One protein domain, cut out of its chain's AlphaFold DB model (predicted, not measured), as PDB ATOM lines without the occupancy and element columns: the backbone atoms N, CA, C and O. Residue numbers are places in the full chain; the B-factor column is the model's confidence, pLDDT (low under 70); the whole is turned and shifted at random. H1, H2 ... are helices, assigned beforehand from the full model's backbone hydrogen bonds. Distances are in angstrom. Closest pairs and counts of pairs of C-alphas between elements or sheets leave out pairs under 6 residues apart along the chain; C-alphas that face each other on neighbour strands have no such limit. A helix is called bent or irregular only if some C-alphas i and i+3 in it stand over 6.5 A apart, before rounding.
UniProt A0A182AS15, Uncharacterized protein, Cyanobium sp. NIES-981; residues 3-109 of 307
ATOM      1  N   LEU A   3     384.721 272.690 398.487       58.12
ATOM      2  CA  LEU A   3     384.599 271.920 397.238       58.12
ATOM      3  C   LEU A   3     385.808 271.000 397.017       58.12
ATOM      4  O   LEU A   3     385.651 269.787 396.924       58.12
ATOM      5  N   LYS A   4     387.025 271.556 397.081       75.38
ATOM      6  CA  LYS A   4     388.273 270.795 396.898       75.38
ATOM      7  C   LYS A   4     388.475 269.730 397.985       75.38
ATOM      8  O   LYS A   4     389.037 268.671 397.734       75.38
ATOM      9  N   GLN A   5     387.976 269.973 399.203       83.62
ATOM     10  CA  GLN A   5     388.041 268.991 400.290       83.62
ATOM     11  C   GLN A   5     387.077 267.816 400.071       83.62
ATOM     12  O   GLN A   5     387.443 266.680 400.373       83.62
ATOM     13  N   SER A   6     385.878 268.074 399.537       86.75
ATOM     14  CA  SER A   6     384.930 267.019 399.161       86.75
ATOM     15  C   SER A   6     385.519 266.122 398.075       86.75
ATOM     16  O   SER A   6     385.539 264.905 398.243       86.75
ATOM     17  N   SER A   7     386.095 266.711 397.023       90.56
ATOM     18  CA  SER A   7     386.724 265.956 395.934       90.56
ATOM     19  C   SER A   7     387.917 265.120 396.407       90.56
ATOM     20  O   SER A   7     388.071 263.972 395.995       90.56
ATOM     21  N   ILE A   8     388.729 265.642 397.337       90.88
ATOM     22  CA  ILE A   8     389.813 264.873 397.976       90.88
ATOM     23  C   ILE A   8     389.266 263.642 398.709       90.88
ATOM     24  O   ILE A   8     389.852 262.564 398.617       90.88
ATOM     25  N   ASN A   9     388.165 263.787 399.448       91.25
ATOM     26  CA  ASN A   9     387.581 262.681 400.205       91.25
ATOM     27  C   ASN A   9     386.984 261.613 399.278       91.25
ATOM     28  O   ASN A   9     387.205 260.424 399.510       91.25
ATOM     29  N   ASP A  10     386.285 262.031 398.223       93.12
ATOM     30  CA  ASP A  10     385.683 261.131 397.237       93.12
ATOM     31  C   ASP A  10     386.764 260.351 396.475       93.12
ATOM     32  O   ASP A  10     386.717 259.121 396.391       93.12
ATOM     33  N   LEU A  11     387.819 261.037 396.016       93.94
ATOM     34  CA  LEU A  11     388.959 260.374 395.384       93.94
ATOM     35  C   LEU A  11     389.672 259.424 396.356       93.94
ATOM     36  O   LEU A  11     390.025 258.303 395.988       93.94
ATOM     37  N   ALA A  12     389.864 259.828 397.615       92.44
ATOM     38  CA  ALA A  12     390.463 258.961 398.623       92.44
ATOM     39  C   ALA A  12     389.625 257.702 398.883       92.44
ATOM     40  O   ALA A  12     390.199 256.628 399.061       92.44
ATOM     41  N   ALA A  13     388.292 257.806 398.893       90.62
ATOM     42  CA  ALA A  13     387.398 256.665 399.064       90.62
ATOM     43  C   ALA A  13     387.547 255.658 397.914       90.62
ATOM     44  O   ALA A  13     387.717 254.460 398.170       90.62
ATOM     45  N   LEU A  14     387.590 256.144 396.668       93.75
ATOM     46  CA  LEU A  14     387.850 255.318 395.486       93.75
ATOM     47  C   LEU A  14     389.209 254.623 395.576       93.75
ATOM     48  O   LEU A  14     389.295 253.397 395.492       93.75
ATOM     49  N   LEU A  15     390.275 255.391 395.816       92.88
ATOM     50  CA  LEU A  15     391.637 254.868 395.921       92.88
ATOM     51  C   LEU A  15     391.781 253.871 397.075       92.88
ATOM     52  O   LEU A  15     392.481 252.869 396.939       92.88
ATOM     53  N   LYS A  16     391.093 254.100 398.199       90.75
ATOM     54  CA  LYS A  16     391.046 253.171 399.333       90.75
ATOM     55  C   LYS A  16     390.379 251.853 398.935       90.75
ATOM     56  O   LYS A  16     390.943 250.801 399.232       90.75
ATOM     57  N   GLY A  17     389.239 251.899 398.246       87.25
ATOM     58  CA  GLY A  17     388.550 250.706 397.745       87.25
ATOM     59  C   GLY A  17     389.389 249.927 396.729       87.25
ATOM     60  O   GLY A  17     389.560 248.716 396.858       87.25
ATOM     61  N   LEU A  18     390.004 250.620 395.768       88.56
ATOM     62  CA  LEU A  18     390.897 249.997 394.789       88.56
ATOM     63  C   LEU A  18     392.130 249.377 395.453       88.56
ATOM     64  O   LEU A  18     392.476 248.232 395.172       88.56
ATOM     65  N   LYS A  19     392.765 250.083 396.393       87.50
ATOM     66  CA  LYS A  19     393.894 249.555 397.169       87.50
ATOM     67  C   LYS A  19     393.514 248.299 397.951       87.50
ATOM     68  O   LYS A  19     394.340 247.399 398.060       87.50
ATOM     69  N   GLN A  20     392.308 248.242 398.515       84.25
ATOM     70  CA  GLN A  20     391.821 247.066 399.241       84.25
ATOM     71  C   GLN A  20     391.598 245.864 398.317       84.25
ATOM     72  O   GLN A  20     391.919 244.748 398.710       84.25
ATOM     73  N   ASN A  21     391.078 246.094 397.110       81.81
ATOM     74  CA  ASN A  21     390.729 245.024 396.175       81.81
ATOM     75  C   ASN A  21     391.927 244.510 395.366       81.81
ATOM     76  O   ASN A  21     391.997 243.319 395.087       81.81
ATOM     77  N   TYR A  22     392.858 245.393 394.995       82.81
ATOM     78  CA  TYR A  22     393.943 245.077 394.057       82.81
ATOM     79  C   TYR A  22     395.347 245.210 394.663       82.81
ATOM     80  O   TYR A  22     396.291 244.603 394.168       82.81
ATOM     81  N   GLY A  23     395.510 245.993 395.734       84.12
ATOM     82  CA  GLY A  23     396.817 246.307 396.315       84.12
ATOM     83  C   GLY A  23     397.620 247.346 395.520       84.12
ATOM     84  O   GLY A  23     397.453 247.530 394.317       84.12
ATOM     85  N   TRP A  24     398.539 248.047 396.196       84.06
ATOM     86  CA  TRP A  24     399.344 249.100 395.554       84.06
ATOM     87  C   TRP A  24     400.323 248.584 394.492       84.06
ATOM     88  O   TRP A  24     400.643 249.329 393.571       84.06
ATOM     89  N   ALA A  25     400.810 247.346 394.622       79.12
ATOM     90  CA  ALA A  25     401.749 246.766 393.663       79.12
ATOM     91  C   ALA A  25     401.100 246.606 392.280       79.12
ATOM     92  O   ALA A  25     401.645 247.081 391.289       79.12
ATOM     93  N   THR A  26     399.898 246.030 392.251       82.62
ATOM     94  CA  THR A  26     399.094 245.833 391.042       82.62
ATOM     95  C   THR A  26     398.682 247.161 390.423       82.62
ATOM     96  O   THR A  26     398.858 247.364 389.229       82.62
ATOM     97  N   LEU A  27     398.191 248.099 391.243       87.00
ATOM     98  CA  LEU A  27     397.760 249.408 390.748       87.00
ATOM     99  C   LEU A  27     398.922 250.200 390.133       87.00
ATOM    100  O   LEU A  27     398.739 250.819 389.095       87.00
ATOM    101  N   ARG A  28     400.124 250.164 390.726       84.06
ATOM    102  CA  ARG A  28     401.292 250.877 390.180       84.06
ATOM    103  C   ARG A  28     401.784 250.288 388.855       84.06
ATOM    104  O   ARG A  28     402.283 251.029 388.022       84.06
ATOM    105  N   GLY A  29     401.680 248.972 388.673       80.38
ATOM    106  CA  GLY A  29     402.086 248.313 387.427       80.38
ATOM    107  C   GLY A  29     401.134 248.563 386.253       80.38
ATOM    108  O   GLY A  29     401.436 248.159 385.134       80.38
ATOM    109  N   MET A  30     399.988 249.198 386.504       85.69
ATOM    110  CA  MET A  30     398.949 249.432 385.512       85.69
ATOM    111  C   MET A  30     399.254 250.679 384.665       85.69
ATOM    112  O   MET A  30     399.614 251.719 385.224       85.69
ATOM    113  N   PRO A  31     399.051 250.630 383.336       90.12
ATOM    114  CA  PRO A  31     399.071 251.825 382.502       90.12
ATOM    115  C   PRO A  31     398.075 252.874 383.008       90.12
ATOM    116  O   PRO A  31     396.954 252.547 383.392       90.12
ATOM    117  N   VAL A  32     398.446 254.156 382.951       89.38
ATOM    118  CA  VAL A  32     397.606 255.261 383.458       89.38
ATOM    119  C   VAL A  32     396.197 255.254 382.847       89.38
ATOM    120  O   VAL A  32     395.225 255.540 383.542       89.38
ATOM    121  N   GLN A  33     396.060 254.876 381.572       89.62
ATOM    122  CA  GLN A  33     394.752 254.793 380.911       89.62
ATOM    123  C   GLN A  33     393.870 253.680 381.483       89.62
ATOM    124  O   GLN A  33     392.685 253.898 381.728       89.62
ATOM    125  N   ASP A  34     394.445 252.513 381.768       88.38
ATOM    126  CA  ASP A  34     393.709 251.409 382.386       88.38
ATOM    127  C   ASP A  34     393.309 251.765 383.821       88.38
ATOM    128  O   ASP A  34     392.198 251.461 384.262       88.38
ATOM    129  N   PHE A  35     394.174 252.497 384.529       91.94
ATOM    130  CA  PHE A  35     393.881 252.996 385.868       91.94
ATOM    131  C   PHE A  35     392.732 254.014 385.872       91.94
ATOM    132  O   PHE A  35     391.859 253.949 386.739       91.94
ATOM    133  N   ARG A  36     392.667 254.903 384.873       91.19
ATOM    134  CA  ARG A  36     391.537 255.825 384.674       91.19
ATOM    135  C   ARG A  36     390.231 255.079 384.425       91.19
ATOM    136  O   ARG A  36     389.243 255.338 385.105       91.19
ATOM    137  N   VAL A  37     390.243 254.093 383.527       90.62
ATOM    138  CA  VAL A  37     389.068 253.245 383.263       90.62
ATOM    139  C   VAL A  37     388.622 252.517 384.534       90.62
ATOM    140  O   VAL A  37     387.423 252.370 384.780       90.62
ATOM    141  N   LEU A  38     389.568 252.066 385.357       90.50
ATOM    142  CA  LEU A  38     389.268 251.409 386.623       90.50
ATOM    143  C   LEU A  38     388.634 252.370 387.641       90.50
ATOM    144  O   LEU A  38     387.664 251.991 388.297       90.50
ATOM    145  N   LEU A  39     389.142 253.601 387.753       92.81
ATOM    146  CA  LEU A  39     388.559 254.647 388.597       92.81
ATOM    147  C   LEU A  39     387.134 254.998 388.153       92.81
ATOM    148  O   LEU A  39     386.226 254.992 388.985       92.81
ATOM    149  N   ASP A  40     386.914 255.207 386.855       91.88
ATOM    150  CA  ASP A  40     385.588 255.518 386.304       91.88
ATOM    151  C   ASP A  40     384.578 254.394 386.550       91.88
ATOM    152  O   ASP A  40     383.418 254.647 386.874       91.88
ATOM    153  N   ARG A  41     385.014 253.133 386.441       88.56
ATOM    154  CA  ARG A  41     384.173 251.968 386.758       88.56
ATOM    155  C   ARG A  41     383.891 251.827 388.250       88.56
ATOM    156  O   ARG A  41     382.858 251.269 388.618       88.56
ATOM    157  N   ALA A  42     384.809 252.275 389.102       89.56
ATOM    158  CA  ALA A  42     384.641 252.238 390.548       89.56
ATOM    159  C   ALA A  42     383.715 253.355 391.055       89.56
ATOM    160  O   ALA A  42     383.053 253.156 392.076       89.56
ATOM    161  N   ALA A  43     383.640 254.483 390.344       93.25
ATOM    162  CA  ALA A  43     382.810 255.626 390.698       93.25
ATOM    163  C   ALA A  43     381.308 255.331 390.565       93.25
ATOM    164  O   ALA A  43     380.769 255.061 389.489       93.25
ATOM    165  N   ARG A  44     380.603 255.430 391.689       87.25
ATOM    166  CA  ARG A  44     379.165 255.193 391.840       87.25
ATOM    167  C   ARG A  44     378.378 256.493 391.827       87.25
ATOM    168  O   ARG A  44     377.255 256.513 391.323       87.25
ATOM    169  N   THR A  45     378.953 257.572 392.348       91.62
ATOM    170  CA  THR A  45     378.289 258.876 392.430       91.62
ATOM    171  C   THR A  45     378.806 259.844 391.367       91.62
ATOM    172  O   THR A  45     379.887 259.680 390.801       91.62
ATOM    173  N   GLU A  46     378.021 260.885 391.075       90.25
ATOM    174  CA  GLU A  46     378.497 261.972 390.211       90.25
ATOM    175  C   GLU A  46     379.596 262.793 390.895       90.25
ATOM    176  O   GLU A  46     380.477 263.310 390.218       90.25
ATOM    177  N   SER A  47     379.592 262.866 392.231       90.25
ATOM    178  CA  SER A  47     380.646 263.542 392.990       90.25
ATOM    179  C   SER A  47     381.996 262.829 392.844       90.25
ATOM    180  O   SER A  47     382.993 263.480 392.552       90.25
ATOM    181  N   GLU A  48     382.010 261.495 392.893       91.38
ATOM    182  CA  GLU A  48     383.196 260.668 392.648       91.38
ATOM    183  C   GLU A  48     383.722 260.831 391.217       91.38
ATOM    184  O   GLU A  48     384.923 261.006 391.015       91.38
ATOM    185  N   ARG A  49     382.833 260.844 390.213       92.19
ATOM    186  CA  ARG A  49     383.228 261.106 388.817       92.19
ATOM    187  C   ARG A  49     383.788 262.512 388.629       92.19
ATOM    188  O   ARG A  49     384.767 262.689 387.909       92.19
ATOM    189  N   ASN A  50     383.200 263.509 389.283       92.88
ATOM    190  CA  ASN A  50     383.718 264.875 389.256       92.88
ATOM    191  C   ASN A  50     385.084 264.971 389.944       92.88
ATOM    192  O   ASN A  50     385.964 265.640 389.414       92.88
ATOM    193  N   ALA A  51     385.295 264.248 391.047       92.69
ATOM    194  CA  ALA A  51     386.594 264.162 391.703       92.69
ATOM    195  C   ALA A  51     387.654 263.531 390.785       92.69
ATOM    196  O   ALA A  51     388.764 264.045 390.696       92.69
ATOM    197  N   ILE A  52     387.321 262.469 390.040       93.62
ATOM    198  CA  ILE A  52     388.248 261.888 389.052       93.62
ATOM    199  C   ILE A  52     388.634 262.930 387.996       93.62
ATOM    200  O   ILE A  52     389.819 263.093 387.727       93.62
ATOM    201  N   ARG A  53     387.663 263.669 387.439       93.31
ATOM    202  CA  ARG A  53     387.930 264.722 386.440       93.31
ATOM    203  C   ARG A  53     388.779 265.860 387.010       93.31
ATOM    204  O   ARG A  53     389.687 266.330 386.337       93.31
ATOM    205  N   GLU A  54     388.501 266.291 388.239       91.94
ATOM    206  CA  GLU A  54     389.247 267.360 388.920       91.94
ATOM    207  C   GLU A  54     390.712 266.973 389.168       91.94
ATOM    208  O   GLU A  54     391.601 267.815 389.074       91.94
ATOM    209  N   PHE A  55     390.971 265.693 389.436       91.88
ATOM    210  CA  PHE A  55     392.312 265.159 389.664       91.88
ATOM    211  C   PHE A  55     392.904 264.446 388.437       91.88
ATOM    212  O   PHE A  55     393.925 263.771 388.572       91.88
ATOM    213  N   ASP A  56     392.320 264.584 387.241       91.94
ATOM    214  CA  ASP A  56     392.760 263.828 386.058       91.94
ATOM    215  C   ASP A  56     394.195 264.168 385.637       91.94
ATOM    216  O   ASP A  56     394.975 263.282 385.273       91.94
ATOM    217  N   GLU A  57     394.559 265.446 385.754       91.12
ATOM    218  CA  GLU A  57     395.922 265.926 385.539       91.12
ATOM    219  C   GLU A  57     396.876 265.276 386.550       91.12
ATOM    220  O   GLU A  57     397.892 264.692 386.183       91.12
ATOM    221  N   TRP A  58     396.508 265.249 387.831       92.88
ATOM    222  CA  TRP A  58     397.330 264.637 388.875       92.88
ATOM    223  C   TRP A  58     397.501 263.133 388.640       92.88
ATOM    224  O   TRP A  58     398.596 262.595 388.801       92.88
ATOM    225  N   ILE A  59     396.441 262.444 388.217       92.19
ATOM    226  CA  ILE A  59     396.492 261.030 387.830       92.19
ATOM    227  C   ILE A  59     397.453 260.837 386.648       92.19
ATOM    228  O   ILE A  59     398.297 259.941 386.699       92.19
ATOM    229  N   GLY A  60     397.368 261.701 385.633       89.38
ATOM    230  CA  GLY A  60     398.243 261.699 384.457       89.38
ATOM    231  C   GLY A  60     399.722 261.910 384.786       89.38
ATOM    232  O   GLY A  60     400.583 261.274 384.185       89.38
ATOM    233  N   HIS A  61     400.005 262.749 385.781       90.56
ATOM    234  CA  HIS A  61     401.354 263.115 386.214       90.56
ATOM    235  C   HIS A  61     401.959 262.180 387.275       90.56
ATOM    236  O   HIS A  61     403.048 262.441 387.778       90.56
ATOM    237  N   GLY A  62     401.289 261.075 387.621       88.94
ATOM    238  CA  GLY A  62     401.864 260.059 388.509       88.94
ATOM    239  C   GLY A  62     401.482 260.194 389.985       88.94
ATOM    240  O   GLY A  62     402.211 259.717 390.855       88.94
ATOM    241  N   LEU A  63     400.308 260.756 390.305       91.19
ATOM    242  CA  LEU A  63     399.767 260.790 391.677       91.19
ATOM    243  C   LEU A  63     399.825 259.414 392.363       91.19
ATOM    244  O   LEU A  63     400.132 259.303 393.552       91.19
ATOM    245  N   LEU A  64     399.554 258.348 391.608       89.81
ATOM    246  CA  LEU A  64     399.596 256.978 392.109       89.81
ATOM    247  C   LEU A  64     401.007 256.545 392.534       89.81
ATOM    248  O   LEU A  64     401.161 255.835 393.532       89.81
ATOM    249  N   GLU A  65     402.044 256.981 391.823       88.44
ATOM    250  CA  GLU A  65     403.437 256.702 392.179       88.44
ATOM    251  C   GLU A  65     403.786 257.362 393.509       88.44
ATOM    252  O   GLU A  65     404.343 256.711 394.397       88.44
ATOM    253  N   VAL A  66     403.354 258.611 393.694       88.75
ATOM    254  CA  VAL A  66     403.553 259.356 394.939       88.75
ATOM    255  C   VAL A  66     402.852 258.675 396.112       88.75
ATOM    256  O   VAL A  66     403.492 258.395 397.128       88.75
ATOM    257  N   LEU A  67     401.561 258.358 395.978       87.44
ATOM    258  CA  LEU A  67     400.755 257.765 397.057       87.44
ATOM    259  C   LEU A  67     401.180 256.339 397.421       87.44
ATOM    260  O   LEU A  67     400.990 255.890 398.552       87.44
ATOM    261  N   SER A  68     401.755 255.607 396.470       85.44
ATOM    262  CA  SER A  68     402.236 254.250 396.709       85.44
ATOM    263  C   SER A  68     403.711 254.209 397.143       85.44
ATOM    264  O   SER A  68     404.173 253.164 397.620       85.44
ATOM    265  N   SER A  69     404.471 255.296 396.959       82.56
ATOM    266  CA  SER A  69     405.915 255.354 397.217       82.56
ATOM    267  C   SER A  69     406.284 254.959 398.654       82.56
ATOM    268  O   SER A  69     405.558 255.201 399.621       82.56
ATOM    269  N   ARG A  70     407.449 254.316 398.811       74.50
ATOM    270  CA  ARG A  70     408.000 254.014 400.141       74.50
ATOM    271  C   ARG A  70     408.454 255.313 400.806       74.50
ATOM    272  O   ARG A  70     408.907 256.224 400.120       74.50
ATOM    273  N   SER A  71     408.421 255.371 402.139       71.38
ATOM    274  CA  SER A  71     408.818 256.562 402.913       71.38
ATOM    275  C   SER A  71     410.186 257.125 402.509       71.38
ATOM    276  O   SER A  71     410.330 258.338 402.405       71.38
ATOM    277  N   SER A  72     411.157 256.259 402.201       71.88
ATOM    278  CA  SER A  72     412.507 256.645 401.768       71.88
ATOM    279  C   SER A  72     412.577 257.305 400.385       71.88
ATOM    280  O   SER A  72     413.528 258.026 400.109       71.88
ATOM    281  N   GLN A  73     411.594 257.072 399.512       77.50
ATOM    282  CA  GLN A  73     411.543 257.611 398.143       77.50
ATOM    283  C   GLN A  73     410.485 258.707 397.983       77.50
ATOM    284  O   GLN A  73     410.442 259.392 396.964       77.50
ATOM    285  N   ARG A  74     409.639 258.894 398.998       76.44
ATOM    286  CA  ARG A  74     408.454 259.745 398.936       76.44
ATOM    287  C   ARG A  74     408.770 261.221 398.736       76.44
ATOM    288  O   ARG A  74     408.079 261.879 397.976       76.44
ATOM    289  N   ILE A  75     409.829 261.729 399.368       79.75
ATOM    290  CA  ILE A  75     410.251 263.131 399.209       79.75
ATOM    291  C   ILE A  75     410.636 263.402 397.751       79.75
ATOM    292  O   ILE A  75     410.192 264.390 397.170       79.75
ATOM    293  N   LYS A  76     411.406 262.492 397.143       83.19
ATOM    294  CA  LYS A  76     411.786 262.588 395.733       83.19
ATOM    295  C   LYS A  76     410.556 262.501 394.826       83.19
ATOM    296  O   LYS A  76     410.367 263.385 394.008       83.19
ATOM    297  N   ALA A  77     409.679 261.518 395.047       84.38
ATOM    298  CA  ALA A  77     408.454 261.360 394.263       84.38
ATOM    299  C   ALA A  77     407.540 262.597 394.339       84.38
ATOM    300  O   ALA A  77     407.033 263.043 393.321       84.38
ATOM    301  N   ILE A  78     407.366 263.195 395.526       84.81
ATOM    302  CA  ILE A  78     406.612 264.449 395.694       84.81
ATOM    303  C   ILE A  78     407.298 265.602 394.953       84.81
ATOM    304  O   ILE A  78     406.626 266.420 394.331       84.81
ATOM    305  N   THR A  79     408.627 265.679 395.009       84.94
ATOM    306  CA  THR A  79     409.389 266.742 394.338       84.94
ATOM    307  C   THR A  79     409.259 266.639 392.821       84.94
ATOM    308  O   THR A  79     408.938 267.634 392.177       84.94
ATOM    309  N   ASP A  80     409.435 265.439 392.267       86.88
ATOM    310  CA  ASP A  80     409.313 265.175 390.830       86.88
ATOM    311  C   ASP A  80     407.867 265.426 390.355       86.88
ATOM    312  O   ASP A  80     407.645 266.103 389.353       86.88
ATOM    313  N   PHE A  81     406.874 264.982 391.135       89.69
ATOM    314  CA  PHE A  81     405.452 265.204 390.863       89.69
ATOM    315  C   PHE A  81     405.077 266.690 390.865       89.69
ATOM    316  O   PHE A  81     404.512 267.197 389.898       89.69
ATOM    317  N   THR A  82     405.435 267.418 391.927       89.00
ATOM    318  CA  THR A  82     405.151 268.860 392.040       89.00
ATOM    319  C   THR A  82     405.873 269.691 390.983       89.00
ATOM    320  O   THR A  82     405.349 270.719 390.581       89.00
ATOM    321  N   ALA A  83     407.050 269.265 390.517       87.31
ATOM    322  CA  ALA A  83     407.762 269.933 389.429       87.31
ATOM    323  C   ALA A  83     407.071 269.765 388.066       87.31
ATOM    324  O   ALA A  83     407.300 270.574 387.171       87.31
ATOM    325  N   SER A  84     406.249 268.726 387.909       87.81
ATOM    326  CA  SER A  84     405.524 268.442 386.668       87.81
ATOM    327  C   SER A  84     404.139 269.089 386.583       87.81
ATOM    328  O   SER A  84     403.525 269.026 385.524       87.81
ATOM    329  N   LEU A  85     403.661 269.703 387.669       88.88
ATOM    330  CA  LEU A  85     402.363 270.373 387.743       88.88
ATOM    331  C   LEU A  85     402.530 271.895 387.713       88.88
ATOM    332  O   LEU A  85     403.408 272.438 388.382       88.88
ATOM    333  N   ASP A  86     401.621 272.591 387.031       85.44
ATOM    334  CA  ASP A  86     401.538 274.059 387.050       85.44
ATOM    335  C   ASP A  86     400.713 274.556 388.257       85.44
ATOM    336  O   ASP A  86     399.695 275.235 388.130       85.44
ATOM    337  N   GLN A  87     401.094 274.127 389.466       83.50
ATOM    338  CA  GLN A  87     400.388 274.451 390.712       83.50
ATOM    339  C   GLN A  87     401.358 274.803 391.852       83.50
ATOM    340  O   GLN A  87     402.491 274.312 391.888       83.50
ATOM    341  N   PRO A  88     400.934 275.632 392.828       86.75
ATOM    342  CA  PRO A  88     401.775 275.983 393.965       86.75
ATOM    343  C   PRO A  88     402.128 274.740 394.791       86.75
ATOM    344  O   PRO A  88     401.255 274.019 395.282       86.75
ATOM    345  N   LYS A  89     403.435 274.513 394.974       83.81
ATOM    346  CA  LYS A  89     403.987 273.309 395.621       83.81
ATOM    347  C   LYS A  89     403.364 273.024 396.987       83.81
ATOM    348  O   LYS A  89     403.005 271.883 397.263       83.81
ATOM    349  N   ASP A  90     403.189 274.055 397.809       85.50
ATOM    350  CA  ASP A  90     402.659 273.914 399.170       85.50
ATOM    351  C   ASP A  90     401.212 273.388 399.182       85.50
ATOM    352  O   ASP A  90     400.845 272.574 400.030       85.50
ATOM    353  N   GLU A  91     400.393 273.789 398.205       86.19
ATOM    354  CA  GLU A  91     399.000 273.346 398.095       86.19
ATOM    355  C   GLU A  91     398.899 271.891 397.618       86.19
ATOM    356  O   GLU A  91     398.084 271.107 398.127       86.19
ATOM    357  N   VAL A  92     399.760 271.510 396.670       86.69
ATOM    358  CA  VAL A  92     399.854 270.135 396.165       86.69
ATOM    359  C   VAL A  92     400.296 269.193 397.284       86.69
ATOM    360  O   VAL A  92     399.641 268.177 397.529       86.69
ATOM    361  N   ILE A  93     401.345 269.558 398.029       86.56
ATOM    362  CA  ILE A  93     401.844 268.778 399.171       86.56
ATOM    363  C   ILE A  93     400.745 268.607 400.225       86.56
ATOM    364  O   ILE A  93     400.448 267.476 400.620       86.56
ATOM    365  N   ALA A  94     400.079 269.695 400.623       87.31
ATOM    366  CA  ALA A  94     399.006 269.641 401.613       87.31
ATOM    367  C   ALA A  94     397.846 268.722 401.179       87.31
ATOM    368  O   ALA A  94     397.263 268.007 402.000       87.31
ATOM    369  N   SER A  95     397.513 268.708 399.888       89.38
ATOM    370  CA  SER A  95     396.460 267.851 399.332       89.38
ATOM    371  C   SER A  95     396.882 266.380 399.266       89.38
ATOM    372  O   SER A  95     396.094 265.508 399.633       89.38
ATOM    373  N   ILE A  96     398.133 266.089 398.890       88.31
ATOM    374  CA  ILE A  96     398.697 264.728 398.917       88.31
ATOM    375  C   ILE A  96     398.691 264.172 400.344       88.31
ATOM    376  O   ILE A  96     398.318 263.020 400.558       88.31
ATOM    377  N   GLU A  97     399.058 264.977 401.341       87.38
ATOM    378  CA  GLU A  97     399.005 264.561 402.747       87.38
ATOM    379  C   GLU A  97     397.579 264.279 403.232       87.38
ATOM    380  O   GLU A  97     397.361 263.406 404.075       87.38
ATOM    381  N   LYS A  98     396.586 265.025 402.740       89.31
ATOM    382  CA  LYS A  98     395.171 264.755 403.033       89.31
ATOM    383  C   LYS A  98     394.706 263.452 402.380       89.31
ATOM    384  O   LYS A  98     394.117 262.627 403.077       89.31
ATOM    385  N   LEU A  99     395.024 263.244 401.099       88.31
ATOM    386  CA  LEU A  99     394.733 262.001 400.375       88.31
ATOM    387  C   LEU A  99     395.354 260.793 401.081       88.31
ATOM    388  O   LEU A  99     394.663 259.822 401.375       88.31
ATOM    389  N   ASP A 100     396.638 260.867 401.428       85.81
ATOM    390  CA  ASP A 100     397.334 259.760 402.082       85.81
ATOM    391  C   ASP A 100     396.746 259.435 403.462       85.81
ATOM    392  O   ASP A 100     396.511 258.267 403.778       85.81
ATOM    393  N   ARG A 101     396.411 260.457 404.262       84.50
ATOM    394  CA  ARG A 101     395.719 260.260 405.547       84.50
ATOM    395  C   ARG A 101     394.354 259.596 405.381       84.50
ATOM    396  O   ARG A 101     394.014 258.730 406.183       84.50
ATOM    397  N   ALA A 102     393.593 259.967 404.354       85.00
ATOM    398  CA  ALA A 102     392.278 259.390 404.087       85.00
ATOM    399  C   ALA A 102     392.359 257.946 403.542       85.00
ATOM    400  O   ALA A 102     391.510 257.107 403.859       85.00
ATOM    401  N   ILE A 103     393.409 257.618 402.778       83.50
ATOM    402  CA  ILE A 103     393.653 256.273 402.225       83.50
ATOM    403  C   ILE A 103     394.298 255.331 403.257       83.50
ATOM    404  O   ILE A 103     394.190 254.099 403.153       83.50
ATOM    405  N   ALA A 104     395.000 255.868 404.256       77.31
ATOM    406  CA  ALA A 104     395.617 255.080 405.310       77.31
ATOM    407  C   ALA A 104     394.553 254.260 406.062       77.31
ATOM    408  O   ALA A 104     393.706 254.784 406.780       77.31
ATOM    409  N   LEU A 105     394.609 252.932 405.914       58.59
ATOM    410  CA  LEU A 105     393.760 252.016 406.676       58.59
ATOM    411  C   LEU A 105     394.127 252.123 408.153       58.59
ATOM    412  O   LEU A 105     395.197 251.652 408.567       58.59
ATOM    413  N   THR A 106     393.237 252.718 408.943       56.53
ATOM    414  CA  THR A 106     393.424 252.819 410.386       56.53
ATOM    415  C   THR A 106     393.476 251.420 411.006       56.53
ATOM    416  O   THR A 106     392.950 250.436 410.477       56.53
ATOM    417  N   ARG A 107     394.125 251.291 412.171       48.53
ATOM    418  CA  ARG A 107     394.105 250.030 412.937       48.53
ATOM    419  C   ARG A 107     392.671 249.614 413.310       48.53
ATOM    420  O   ARG A 107     392.428 248.422 413.468       48.53
ATOM    421  N   ALA A 108     391.748 250.571 413.422       43.06
ATOM    422  CA  ALA A 108     390.326 250.334 413.657       43.06
ATOM    423  C   ALA A 108     389.633 249.696 412.439       43.06
ATOM    424  O   ALA A 108     388.944 248.693 412.612       43.06
ATOM    425  N   ASP A 109     389.916 250.164 411.217       48.06
ATOM    426  CA  ASP A 109     389.383 249.567 409.977       48.06
ATOM    427  C   ASP A 109     389.803 248.097 409.827       48.06
ATOM    428  O   ASP A 109     388.993 247.233 409.494       48.06
TER     429      ASP A 109
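What this domain is: This is residues 3 to 109 of the 307 residues of an uncharacterized protein of Cyanobium sp. NIES-981 (UniProt A0A182AS15). One long, sharply kinked helix, H1, makes the core of a rounded, all-helix body; H3 crosses it near one end, H2 packs on it too, and H5 packs on the part beyond its kink. H6 runs side by side with H5, and H7 goes back from H6 to H1, while short H4 lies between H3 and H5 along the chain. The printed part has 107 residues with seven named helices, H1 to H7 in chain order, and no named strand. It is compact, with a radius of gyration of the C-alphas of 13.0 A and spans of 32 by 30 by 28 A.

How they stand to each other: The hub is H1, residues 3 to 28, with a kink of 101 degrees near residue 22; it is irregular, C-alphas 21 and 24 being 9.6 A apart. With residues 7 to 14 alone it touches H3, residues 46 to 54, about perpendicular at 82 degrees; the closest C-alphas, of Ser 7 and Ala 51, are 4.6 A apart. H2, residues 32 to 42, touches H1, closest at the C-alphas of Leu 14 and Ala 42, 6.6 A, at a steep tilt of 68 degrees, only just short of about perpendicular. H2 and H3 form a helical hairpin at a shallow tilt of 16 degrees, but only just touch, with 3 pairs of C-alphas within 8 A, the closest those of Asp 40 and Arg 49, 6.6 A. H4, residues 56 to 60, only just touches H2, with 3 such pairs; the closest C-alphas, of Val 32 and Gly 60, are 6.5 A apart. H5, residues 63 to 68, touches residues 24 to 28 of H1 alone, closest at the C-alphas of Trp 24 and Ser 68, 6.0 A. H5 forms a helical hairpin with H6, residues 71 to 83, at a shallow tilt of 6 degrees; the closest C-alphas, of Val 66 and Ala 77, are 5.3 A apart. H6 is irregular, with C-alphas 72 and 75 at 7.3 A. H7, residues 89 to 103, touches H6, closest at the C-alphas of Thr 82 and Lys 89, 5.8 A, and touches H1, closest at those of Lys 16 and Ile 103, 5.0 A. In H2, H3, H4, H5 and H7 every O i to N i+4 pair is within hydrogen-bond range; in H1 19 of 22 are, in H6 7 of 9.

Where its parts are: H1 begins at C-alpha 3, (384.599, 271.920, 397.238), and measures 27.8 A from first to last C-alpha. H7, 21.0 A, ends at C-alpha 103, (393.653, 256.273, 402.225). H6 measures 19.0 A and H2 15.1 A.

The domain as a whole: The C-alphas farthest apart, of Asp 86 and Ala 108, are 37.4 A apart. The printed part has no cut, and its six links between helices are tight. Mean pLDDT of the printed part is 85.4; residue 3 and residues 105 to 109 are under 70.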